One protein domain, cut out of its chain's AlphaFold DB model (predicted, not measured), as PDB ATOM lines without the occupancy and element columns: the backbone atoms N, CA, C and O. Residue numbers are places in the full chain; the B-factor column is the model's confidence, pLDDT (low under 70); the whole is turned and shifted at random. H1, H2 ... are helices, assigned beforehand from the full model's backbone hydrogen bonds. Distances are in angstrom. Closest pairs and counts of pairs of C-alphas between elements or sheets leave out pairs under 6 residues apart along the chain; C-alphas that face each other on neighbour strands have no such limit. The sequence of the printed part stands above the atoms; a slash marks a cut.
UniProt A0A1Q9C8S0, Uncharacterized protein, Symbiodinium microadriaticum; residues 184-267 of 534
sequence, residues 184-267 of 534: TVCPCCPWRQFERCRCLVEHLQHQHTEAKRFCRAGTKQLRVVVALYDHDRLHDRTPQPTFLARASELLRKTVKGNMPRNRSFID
ATOM      1  N   THR A 184     -20.024  21.333  18.836       90.50
ATOM      2  CA  THR A 184     -20.207  20.043  19.499       90.50
ATOM      3  C   THR A 184     -18.868  19.323  19.570       90.50
ATOM      4  O   THR A 184     -18.216  19.047  18.560       90.50
ATOM      5  N   VAL A 185     -18.408  19.058  20.792       94.00
ATOM      6  CA  VAL A 185     -17.155  18.339  21.042       94.00
ATOM      7  C   VAL A 185     -17.443  16.843  21.041       94.00
ATOM      8  O   VAL A 185     -18.406  16.391  21.659       94.00
ATOM      9  N   CYS A 186     -16.600  16.054  20.377       95.19
ATOM     10  CA  CYS A 186     -16.710  14.604  20.468       95.19
ATOM     11  C   CYS A 186     -16.458  14.147  21.917       95.19
ATOM     12  O   CYS A 186     -15.434  14.513  22.506       95.19
ATOM     13  N   PRO A 187     -17.337  13.315  22.507       95.00
ATOM     14  CA  PRO A 187     -17.120  12.816  23.860       95.00
ATOM     15  C   PRO A 187     -15.864  11.941  23.936       95.00
ATOM     16  O   PRO A 187     -15.150  12.006  24.926       95.00
ATOM     17  N   CYS A 188     -15.556  11.189  22.874       94.94
ATOM     18  CA  CYS A 188     -14.486  10.192  22.834       94.94
ATOM     19  C   CYS A 188     -13.141  10.710  22.299       94.94
ATOM     20  O   CYS A 188     -12.164   9.961  22.312       94.94
ATOM     21  N   CYS A 189     -13.072  11.946  21.801       95.06
ATOM     22  CA  CYS A 189     -11.827  12.583  21.377       95.06
ATOM     23  C   CYS A 189     -11.587  13.829  22.242       95.06
ATOM     24  O   CYS A 189     -12.475  14.680  22.297       95.06
ATOM     25  N   PRO A 190     -10.404  14.015  22.856       95.19
ATOM     26  CA  PRO A 190     -10.194  15.098  23.818       95.19
ATOM     27  C   PRO A 190     -10.508  16.496  23.263       95.19
ATOM     28  O   PRO A 190     -11.284  17.224  23.872       95.19
ATOM     29  N   TRP A 191     -10.009  16.852  22.075       94.88
ATOM     30  CA  TRP A 191     -10.185  18.205  21.514       94.88
ATOM     31  C   TRP A 191     -10.908  18.255  20.169       94.88
ATOM     32  O   TRP A 191     -11.002  19.330  19.587       94.88
ATOM     33  N   ARG A 192     -11.427  17.130  19.654       94.69
ATOM     34  CA  ARG A 192     -12.086  17.128  18.340       94.69
ATOM     35  C   ARG A 192     -13.430  17.854  18.416       94.69
ATOM     36  O   ARG A 192     -14.321  17.393  19.128       94.69
ATOM     37  N   GLN A 193     -13.575  18.945  17.668       94.94
ATOM     38  CA  GLN A 193     -14.807  19.742  17.608       94.94
ATOM     39  C   GLN A 193     -15.442  19.684  16.219       94.94
ATOM     40  O   GLN A 193     -14.752  19.466  15.221       94.94
ATOM     41  N   PHE A 194     -16.759  19.878  16.173       93.88
ATOM     42  CA  PHE A 194     -17.551  19.907  14.951       93.88
ATOM     43  C   PHE A 194     -18.501  21.102  14.966       93.88
ATOM     44  O   PHE A 194     -19.170  21.366  15.965       93.88
ATOM     45  N   GLU A 195     -18.587  21.793  13.832       92.75
ATOM     46  CA  GLU A 195     -19.513  22.915  13.633       92.75
ATOM     47  C   GLU A 195     -20.970  22.451  13.521       92.75
ATOM     48  O   GLU A 195     -21.891  23.184  13.860       92.75
ATOM     49  N   ARG A 196     -21.193  21.218  13.046       92.50
ATOM     50  CA  ARG A 196     -22.527  20.658  12.792       92.50
ATOM     51  C   ARG A 196     -22.680  19.297  13.467       92.50
ATOM     52  O   ARG A 196     -21.817  18.432  13.304       92.50
ATOM     53  N   CYS A 197     -23.820  19.061  14.127       93.31
ATOM     54  CA  CYS A 197     -24.144  17.774  14.765       93.31
ATOM     55  C   CYS A 197     -24.022  16.584  13.806       93.31
ATOM     56  O   CYS A 197     -23.509  15.535  14.189       93.31
ATOM     57  N   ARG A 198     -24.436  16.743  12.542       94.38
ATOM     58  CA  ARG A 198     -24.317  15.687  11.526       94.38
ATOM     59  C   ARG A 198     -22.870  15.211  11.357       94.38
ATOM     60  O   ARG A 198     -22.631  14.010  11.338       94.38
ATOM     61  N   CYS A 199     -21.905  16.130  11.313       94.88
ATOM     62  CA  CYS A 199     -20.489  15.787  11.184       94.88
ATOM     63  C   CYS A 199     -19.950  15.078  12.436       94.88
ATOM     64  O   CYS A 199     -19.090  14.208  12.314       94.88
ATOM     65  N   LEU A 200     -20.463  15.408  13.629       94.62
ATOM     66  CA  LEU A 200     -20.143  14.669  14.852       94.62
ATOM     67  C   LEU A 200     -20.691  13.237  14.791       94.62
ATOM     68  O   LEU A 200     -19.965  12.302  15.115       94.62
ATOM     69  N   VAL A 201     -21.939  13.048  14.355       94.75
ATOM     70  CA  VAL A 201     -22.542  11.712  14.211       94.75
ATOM     71  C   VAL A 201     -21.762  10.878  13.197       94.75
ATOM     72  O   VAL A 201     -21.349   9.762  13.511       94.75
ATOM     73  N   GLU A 202     -21.472  11.443  12.023       95.56
ATOM     74  CA  GLU A 202     -20.640  10.796  11.008       95.56
ATOM     75  C   GLU A 202     -19.249  10.475  11.571       95.56
ATOM     76  O   GLU A 202     -18.741   9.364  11.394       95.56
ATOM     77  N   HIS A 203     -18.638  11.399  12.316       94.44
ATOM     78  CA  HIS A 203     -17.378  11.136  12.992       94.44
ATOM     79  C   HIS A 203     -17.499   9.985  13.979       94.44
ATOM     80  O   HIS A 203     -16.649   9.118  13.919       94.44
ATOM     81  N   LEU A 204     -18.508   9.920  14.849       93.75
ATOM     82  CA  LEU A 204     -18.674   8.823  15.807       93.75
ATOM     83  C   LEU A 204     -18.812   7.472  15.093       93.75
ATOM     84  O   LEU A 204     -18.078   6.538  15.419       93.75
ATOM     85  N   GLN A 205     -19.653   7.412  14.058       94.38
ATOM     86  CA  GLN A 205     -19.947   6.201  13.285       94.38
ATOM     87  C   GLN A 205     -18.759   5.668  12.484       94.38
ATOM     88  O   GLN A 205     -18.596   4.463  12.353       94.38
ATOM     89  N   HIS A 206     -17.906   6.539  11.944       93.56
ATOM     90  CA  HIS A 206     -16.691   6.099  11.249       93.56
ATOM     91  C   HIS A 206     -15.530   5.910  12.229       93.56
ATOM     92  O   HIS A 206     -14.641   5.078  12.037       93.56
ATOM     93  N   GLN A 207     -15.518   6.800  13.214       92.62
ATOM     94  CA  GLN A 207     -14.566   7.162  14.256       92.62
ATOM     95  C   GLN A 207     -14.219   6.045  15.214       92.62
ATOM     96  O   GLN A 207     -13.137   5.457  15.234       92.62
ATOM     97  N   HIS A 208     -15.251   5.786  15.995       92.19
ATOM     98  CA  HIS A 208     -15.261   5.057  17.230       92.19
ATOM     99  C   HIS A 208     -16.049   3.783  16.964       92.19
ATOM    100  O   HIS A 208     -17.157   3.597  17.451       92.19
ATOM    101  N   THR A 209     -15.468   2.944  16.113       91.19
ATOM    102  CA  THR A 209     -15.989   1.622  15.780       91.19
ATOM    103  C   THR A 209     -15.121   0.549  16.408       91.19
ATOM    104  O   THR A 209     -13.944   0.780  16.713       91.19
ATOM    105  N   GLU A 210     -15.683  -0.647  16.537       86.19
ATOM    106  CA  GLU A 210     -14.975  -1.832  17.020       86.19
ATOM    107  C   GLU A 210     -13.723  -2.132  16.188       86.19
ATOM    108  O   GLU A 210     -12.639  -2.310  16.741       86.19
ATOM    109  N   ALA A 211     -13.825  -2.022  14.859       83.94
ATOM    110  CA  ALA A 211     -12.698  -2.189  13.939       83.94
ATOM    111  C   ALA A 211     -11.519  -1.239  14.228       83.94
ATOM    112  O   ALA A 211     -10.381  -1.523  13.862       83.94
ATOM    113  N   LYS A 212     -11.771  -0.098  14.883       79.88
ATOM    114  CA  LYS A 212     -10.752   0.898  15.257       79.88
ATOM    115  C   LYS A 212     -10.527   0.953  16.766       79.88
ATOM    116  O   LYS A 212      -9.965   1.926  17.270       79.88
ATOM    117  N   ARG A 213     -10.991  -0.083  17.478       79.06
ATOM    118  CA  ARG A 213     -10.927  -0.248  18.939       79.06
ATOM    119  C   ARG A 213     -11.428   0.974  19.699       79.06
ATOM    120  O   ARG A 213     -10.963   1.268  20.795       79.06
ATOM    121  N   PHE A 214     -12.325   1.731  19.075       82.25
ATOM    122  CA  PHE A 214     -12.894   2.967  19.592       82.25
ATOM    123  C   PHE A 214     -11.888   4.099  19.938       82.25
ATOM    124  O   PHE A 214     -12.326   5.193  20.283       82.25
ATOM    125  N   CYS A 215     -10.564   3.929  19.794       73.44
ATOM    126  CA  CYS A 215      -9.547   4.892  20.247       73.44
ATOM    127  C   CYS A 215      -8.796   5.544  19.077       73.44
ATOM    128  O   CYS A 215      -7.794   5.031  18.581       73.44
ATOM    129  N   ARG A 216      -9.269   6.717  18.646       73.56
ATOM    130  CA  ARG A 216      -8.711   7.444  17.491       73.56
ATOM    131  C   ARG A 216      -7.663   8.490  17.839       73.56
ATOM    132  O   ARG A 216      -6.945   8.905  16.931       73.56
ATOM    133  N   ALA A 217      -7.597   8.955  19.090       82.25
ATOM    134  CA  ALA A 217      -6.790  10.134  19.390       82.25
ATOM    135  C   ALA A 217      -5.284   9.838  19.554       82.25
ATOM    136  O   ALA A 217      -4.457  10.743  19.481       82.25
ATOM    137  N   GLY A 218      -4.914   8.570  19.741       88.56
ATOM    138  CA  GLY A 218      -3.523   8.132  19.847       88.56
ATOM    139  C   GLY A 218      -3.255   7.250  21.063       88.56
ATOM    140  O   GLY A 218      -4.133   6.963  21.880       88.56
ATOM    141  N   THR A 219      -2.007   6.814  21.173       91.38
ATOM    142  CA  THR A 219      -1.501   5.928  22.224       91.38
ATOM    143  C   THR A 219      -1.541   6.567  23.610       91.38
ATOM    144  O   THR A 219      -1.730   5.857  24.596       91.38
ATOM    145  N   LYS A 220      -1.433   7.897  23.733       93.31
ATOM    146  CA  LYS A 220      -1.506   8.573  25.041       93.31
ATOM    147  C   LYS A 220      -2.910   8.562  25.627       93.31
ATOM    148  O   LYS A 220      -3.052   8.316  26.820       93.31
ATOM    149  N   GLN A 221      -3.945   8.744  24.803       94.31
ATOM    150  CA  GLN A 221      -5.324   8.564  25.262       94.31
ATOM    151  C   GLN A 221      -5.558   7.116  25.705       94.31
ATOM    152  O   GLN A 221      -6.153   6.892  26.755       94.31
ATOM    153  N   LEU A 222      -5.039   6.143  24.949       93.81
ATOM    154  CA  LEU A 222      -5.133   4.733  25.321       93.81
ATOM    155  C   LEU A 222      -4.453   4.448  26.670       93.81
ATOM    156  O   LEU A 222      -5.020   3.735  27.489       93.81
ATOM    157  N   ARG A 223      -3.290   5.052  26.951       94.06
ATOM    158  CA  ARG A 223      -2.633   4.942  28.268       94.06
ATOM    159  C   ARG A 223      -3.502   5.488  29.401       94.06
ATOM    160  O   ARG A 223      -3.571   4.863  30.452       94.06
ATOM    161  N   VAL A 224      -4.196   6.607  29.187       95.94
ATOM    162  CA  VAL A 224      -5.151   7.147  30.172       95.94
ATOM    163  C   VAL A 224      -6.346   6.210  30.359       95.94
ATOM    164  O   VAL A 224      -6.777   5.998  31.486       95.94
ATOM    165  N   VAL A 225      -6.866   5.612  29.282       94.88
ATOM    166  CA  VAL A 225      -7.947   4.611  29.358       94.88
ATOM    167  C   VAL A 225      -7.525   3.403  30.194       94.88
ATOM    168  O   VAL A 225      -8.270   3.008  31.088       94.88
ATOM    169  N   VAL A 226      -6.333   2.853  29.945       94.12
ATOM    170  CA  VAL A 226      -5.779   1.740  30.736       94.12
ATOM    171  C   VAL A 226      -5.629   2.151  32.200       94.12
ATOM    172  O   VAL A 226      -6.051   1.412  33.081       94.12
ATOM    173  N   ALA A 227      -5.142   3.365  32.466       95.25
ATOM    174  CA  ALA A 227      -5.005   3.855  33.834       95.25
ATOM    175  C   ALA A 227      -6.333   4.024  34.571       95.25
ATOM    176  O   ALA A 227      -6.445   3.629  35.730       95.25
ATOM    177  N   LEU A 228      -7.367   4.514  33.887       95.50
ATOM    178  CA  LEU A 228      -8.715   4.583  34.444       95.50
ATOM    179  C   LEU A 228      -9.308   3.194  34.701       95.50
ATOM    180  O   LEU A 228     -10.005   3.015  35.698       95.50
ATOM    181  N   TYR A 229      -9.044   2.225  33.824       94.88
ATOM    182  CA  TYR A 229      -9.475   0.843  34.020       94.88
ATOM    183  C   TYR A 229      -8.806   0.217  35.246       94.88
ATOM    184  O   TYR A 229      -9.501  -0.308  36.116       94.88
ATOM    185  N   ASP A 230      -7.480   0.326  35.355       93.62
ATOM    186  CA  ASP A 230      -6.724  -0.179  36.504       93.62
ATOM    187  C   ASP A 230      -7.192   0.486  37.800       93.62
ATOM    188  O   ASP A 230      -7.395  -0.181  38.810       93.62
ATOM    189  N   HIS A 231      -7.412   1.802  37.763       94.44
ATOM    190  CA  HIS A 231      -7.933   2.557  38.891       94.44
ATOM    191  C   HIS A 231      -9.308   2.043  39.341       94.44
ATOM    192  O   HIS A 231      -9.506   1.812  40.532       94.44
ATOM    193  N   ASP A 232     -10.254   1.838  38.418       94.31
ATOM    194  CA  ASP A 232     -11.577   1.302  38.759       94.31
ATOM    195  C   ASP A 232     -11.475  -0.112  39.353       94.31
ATOM    196  O   ASP A 232     -12.143  -0.404  40.346       94.31
ATOM    197  N   ARG A 233     -10.597  -0.962  38.799       93.00
ATOM    198  CA  ARG A 233     -10.345  -2.322  39.302       93.00
ATOM    199  C   ARG A 233      -9.736  -2.341  40.698       93.00
ATOM    200  O   ARG A 233     -10.130  -3.175  41.499       93.00
ATOM    201  N   LEU A 234      -8.806  -1.435  40.993       90.56
ATOM    202  CA  LEU A 234      -8.166  -1.338  42.309       90.56
ATOM    203  C   LEU A 234      -9.117  -0.852  43.412       90.56
ATOM    204  O   LEU A 234      -8.843  -1.085  44.582       90.56
ATOM    205  N   HIS A 235     -10.210  -0.180  43.049       90.94
ATOM    206  CA  HIS A 235     -11.195   0.356  43.993       90.94
ATOM    207  C   HIS A 235     -12.499  -0.454  44.017       90.94
ATOM    208  O   HIS A 235     -13.528   0.078  44.434       90.94
ATOM    209  N   ASP A 236     -12.477  -1.694  43.510       88.00
ATOM    210  CA  ASP A 236     -13.639  -2.587  43.395       88.00
ATOM    211  C   ASP A 236     -14.867  -1.927  42.740       88.00
ATOM    212  O   ASP A 236     -16.022  -2.264  43.013       88.00
ATOM    213  N   ARG A 237     -14.637  -0.965  41.838       88.31
ATOM    214  CA  ARG A 237     -15.707  -0.313  41.083       88.31
ATOM    215  C   ARG A 237     -16.021  -1.147  39.853       88.31
ATOM    216  O   ARG A 237     -15.125  -1.610  39.146       88.31
ATOM    217  N   THR A 238     -17.305  -1.297  39.544       88.62
ATOM    218  CA  THR A 238     -17.722  -1.889  38.271       88.62
ATOM    219  C   THR A 238     -17.156  -1.043  37.122       88.62
ATOM    220  O   THR A 238     -17.429   0.164  37.091       88.62
ATOM    221  N   PRO A 239     -16.373  -1.633  36.193       83.69
ATOM    222  CA  PRO A 239     -15.793  -0.901  35.075       83.69
ATOM    223  C   PRO A 239     -16.876  -0.148  34.303       83.69
ATOM    224  O   PRO A 239     -17.845  -0.744  33.834       83.69
ATOM    225  N   GLN A 240     -16.722   1.168  34.179       83.50
ATOM    226  CA  GLN A 240     -17.689   1.991  33.455       83.50
ATOM    227  C   GLN A 240     -17.441   1.872  31.944       83.50
ATOM    228  O   GLN A 240     -16.304   2.050  31.511       83.50
ATOM    229  N   PRO A 241     -18.468   1.672  31.099       84.75
ATOM    230  CA  PRO A 241     -18.277   1.515  29.651       84.75
ATOM    231  C   PRO A 241     -17.757   2.792  28.961       84.75
ATOM    232  O   PRO A 241     -17.338   2.769  27.808       84.75
ATOM    233  N   THR A 242     -17.749   3.927  29.662       93.00
ATOM    234  CA  THR A 242     -17.432   5.262  29.138       93.00
ATOM    235  C   THR A 242     -15.956   5.656  29.280       93.00
ATOM    236  O   THR A 242     -15.638   6.846  29.351       93.00
ATOM    237  N   PHE A 243     -15.021   4.697  29.298       93.75
ATOM    238  CA  PHE A 243     -13.592   4.978  29.511       93.75
ATOM    239  C   PHE A 243     -13.007   6.020  28.553       93.75
ATOM    240  O   PHE A 243     -12.256   6.889  28.984       93.75
ATOM    241  N   LEU A 244     -13.370   5.989  27.268       93.94
ATOM    242  CA  LEU A 244     -12.889   6.975  26.293       93.94
ATOM    243  C   LEU A 244     -13.406   8.384  26.567       93.94
ATOM    244  O   LEU A 244     -12.668   9.355  26.382       93.94
ATOM    245  N   ALA A 245     -14.657   8.496  27.014       95.06
ATOM    246  CA  ALA A 245     -15.245   9.774  27.383       95.06
ATOM    247  C   ALA A 245     -14.567  10.341  28.634       95.06
ATOM    248  O   ALA A 245     -14.100  11.478  28.614       95.06
ATOM    249  N   ARG A 246     -14.389   9.504  29.664       95.81
ATOM    250  CA  ARG A 246     -13.669   9.856  30.897       95.81
ATOM    251  C   ARG A 246     -12.209  10.225  30.636       95.81
ATOM    252  O   ARG A 246     -11.719  11.201  31.189       95.81
ATOM    253  N   ALA A 247     -11.514   9.486  29.771       96.12
ATOM    254  CA  ALA A 247     -10.139   9.797  29.385       96.12
ATOM    255  C   ALA A 247     -10.054  11.131  28.629       96.12
ATOM    256  O   ALA A 247      -9.142  11.918  28.866       96.12
ATOM    257  N   SER A 248     -11.011  11.400  27.738       95.75
ATOM    258  CA  SER A 248     -11.089  12.670  27.003       95.75
ATOM    259  C   SER A 248     -11.364  13.849  27.924       95.75
ATOM    260  O   SER A 248     -10.744  14.896  27.778       95.75
ATOM    261  N   GLU A 249     -12.275  13.678  28.879       96.12
ATOM    262  CA  GLU A 249     -12.570  14.666  29.912       96.12
ATOM    263  C   GLU A 249     -11.356  14.932  30.805       96.12
ATOM    264  O   GLU A 249     -10.986  16.090  30.993       96.12
ATOM    265  N   LEU A 250     -10.684  13.878  31.279       96.50
ATOM    266  CA  LEU A 250      -9.478  14.007  32.092       96.50
ATOM    267  C   LEU A 250      -8.373  14.752  31.333       96.50
ATOM    268  O   LEU A 250      -7.817  15.709  31.857       96.50
ATOM    269  N   LEU A 251      -8.116  14.392  30.071       96.75
ATOM    270  CA  LEU A 251      -7.130  15.083  29.235       96.75
ATOM    271  C   LEU A 251      -7.499  16.550  28.979       96.75
ATOM    272  O   LEU A 251      -6.619  17.405  29.023       96.75
ATOM    273  N   ARG A 252      -8.779  16.866  28.736       95.69
ATOM    274  CA  ARG A 252      -9.248  18.259  28.604       95.69
ATOM    275  C   ARG A 252      -9.032  19.067  29.882       95.69
ATOM    276  O   ARG A 252      -8.760  20.258  29.793       95.69
ATOM    277  N   LYS A 253      -9.184  18.428  31.045       95.81
ATOM    278  CA  LYS A 253      -9.004  19.052  32.358       95.81
ATOM    279  C   LYS A 253      -7.529  19.332  32.661       95.81
ATOM    280  O   LYS A 253      -7.227  20.400  33.186       95.81
ATOM    281  N   THR A 254      -6.627  18.392  32.364       94.31
ATOM    282  CA  THR A 254      -5.206  18.501  32.749       94.31
ATOM    283  C   THR A 254      -4.368  19.261  31.724       94.31
ATOM    284  O   THR A 254      -3.534  20.087  32.082       94.31
ATOM    285  N   VAL A 255      -4.593  19.038  30.428       96.06
ATOM    286  CA  VAL A 255      -3.774  19.655  29.377       96.06
ATOM    287  C   VAL A 255      -4.244  21.085  29.133       96.06
ATOM    288  O   VAL A 255      -5.262  21.327  28.481       96.06
ATOM    289  N   LYS A 256      -3.455  22.045  29.610       93.00
ATOM    290  CA  LYS A 256      -3.659  23.473  29.340       93.00
ATOM    291  C   LYS A 256      -3.145  23.862  27.944       93.00
ATOM    292  O   LYS A 256      -2.238  23.234  27.396       93.00
ATOM    293  N   GLY A 257      -3.724  24.924  27.385       89.62
ATOM    294  CA  GLY A 257      -3.300  25.542  26.123       89.62
ATOM    295  C   GLY A 257      -4.168  25.208  24.905       89.62
ATOM    296  O   GLY A 257      -5.072  24.371  24.947       89.62
ATOM    297  N   ASN A 258      -3.884  25.886  23.790       89.31
ATOM    298  CA  ASN A 258      -4.619  25.726  22.535       89.31
ATOM    299  C   ASN A 258      -4.209  24.430  21.821       89.31
ATOM    300  O   ASN A 258      -3.215  24.384  21.098       89.31
ATOM    301  N   MET A 259      -4.991  23.370  22.023       93.69
ATOM    302  CA  MET A 259      -4.835  22.112  21.290       93.69
ATOM    303  C   MET A 259      -5.543  22.165  19.923       93.69
ATOM    304  O   MET A 259      -6.630  22.746  19.819       93.69
ATOM    305  N   PRO A 260      -4.982  21.543  18.866       89.94
ATOM    306  CA  PRO A 260      -5.608  21.528  17.547       89.94
ATOM    307  C   PRO A 260      -6.978  20.847  17.587       89.94
ATOM    308  O   PRO A 260      -7.085  19.652  17.862       89.94
ATOM    309  N   ARG A 261      -8.033  21.590  17.245       91.94
ATOM    310  CA  ARG A 261      -9.421  21.094  17.293       91.94
ATOM    311  C   ARG A 261      -9.773  20.134  16.154       91.94
ATOM    312  O   ARG A 261     -10.709  19.347  16.262       91.94
ATOM    313  N   ASN A 262      -8.983  20.153  15.079       86.94
ATOM    314  CA  ASN A 262      -9.270  19.442  13.829       86.94
ATOM    315  C   ASN A 262      -8.343  18.243  13.577       86.94
ATOM    316  O   ASN A 262      -8.391  17.642  12.502       86.94
ATOM    317  N   ARG A 263      -7.500  17.859  14.545       82.06
ATOM    318  CA  ARG A 263      -6.576  16.720  14.413       82.06
ATOM    319  C   ARG A 263      -6.901  15.645  15.441       82.06
ATOM    320  O   ARG A 263      -7.228  15.942  16.581       82.06
ATOM    321  N   SER A 264      -6.846  14.388  15.007       76.19
ATOM    322  CA  SER A 264      -6.990  13.237  15.898       76.19
ATOM    323  C   SER A 264      -5.671  12.877  16.570       76.19
ATOM    324  O   SER A 264      -5.698  12.446  17.703       76.19
ATOM    325  N   PHE A 265      -4.516  13.086  15.936       84.75
ATOM    326  CA  PHE A 265      -3.229  12.625  16.467       84.75
ATOM    327  C   PHE A 265      -2.675  13.559  17.551       84.75
ATOM    328  O   PHE A 265      -1.991  14.534  17.242       84.75
ATOM    329  N   ILE A 266      -2.957  13.257  18.821       90.75
ATOM    330  CA  ILE A 266      -2.511  14.078  19.963       90.75
ATOM    331  C   ILE A 266      -1.124  13.679  20.480       90.75
ATOM    332  O   ILE A 266      -0.501  14.430  21.227       90.75
ATOM    333  N   ASP A 267      -0.621  12.506  20.085       90.88
ATOM    334  CA  ASP A 267       0.597  11.919  20.653       90.88
ATOM    335  C   ASP A 267       1.836  12.800  20.472       90.88
ATOM    336  O   ASP A 267       2.674  12.882  21.367       90.88
TER     337      ASP A 267
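What this domain is: This is residues 184 to 267 of the 534 residues of an uncharacterized protein of Symbiodinium microadriaticum (UniProt A0A1Q9C8S0). Two helices, H2 and H3, cross nearly at right angles on one side of the domain, and a third, H1, sits on the other side, with loops of the first stretch, residues 186 to 190, between H1 and H3. The last stretch, residues 255 to 267, folds back from the end of H3 past the first stretch toward the start of H2, while the far end of H2 and the link after it reach to the end of the long axis opposite H1. The printed part has 84 residues with three named helices, in the order H1, H2, H3, and no named strand. The class is all helix, though under half of the residues, 39 of 84, are in named elements. The whole is compact, with a radius of gyration of the C-alphas of 13.0 A, and spans 39 by 30 by 19 A.

How they stand to each other: Before the first helix, residues 184 to 185 pair with residues 193 to 194, antiparallel, in stretches too short to be named strands. H1, residues 197 to 207, touches no helix. It is apart from H2, residues 219 to 234, and also apart from H3, residues 243 to 254. H2 and H3 touch, with 12 pairs of C-alphas within 8 A. Their closest C-alphas are those of Val 225 and Ala 247, 5.6 A apart. The lines of H2 and H3 stand only just about perpendicular, at 72 degrees, and their centres are 10.6 A apart. In H1, H2 and H3 every O i to N i+4 pair is within hydrogen-bond range.

Where its parts are: Residues 184 to 196 hold no named element. H1 begins at C-alpha 197, at (-24.144, 17.774, 14.765), and measures 14.3 A from first to last C-alpha. H2, the longest helix with 16 residues, measures 22.4 A and ends at C-alpha 234, at (-8.166, -1.338, 42.309). H3 has 12 residues and measures 16.2 A. It ends at C-alpha 254, at (-5.206, 18.501, 32.749), and residues 255 to 267 follow with no named element.

The domain as a whole: The two C-alphas farthest apart are those of Glu 195 and Asp 236, at 39.6 A. The C-alphas of the first and last printed residues, Thr 184 and Asp 267, are 22.4 A apart. The printed part has no cut. The link from H1 to H2 is long, with 11 residues, and the link from H2 to H3 is short, with 8. The mean pLDDT of the printed part is 91.4, and no printed residue is under 70.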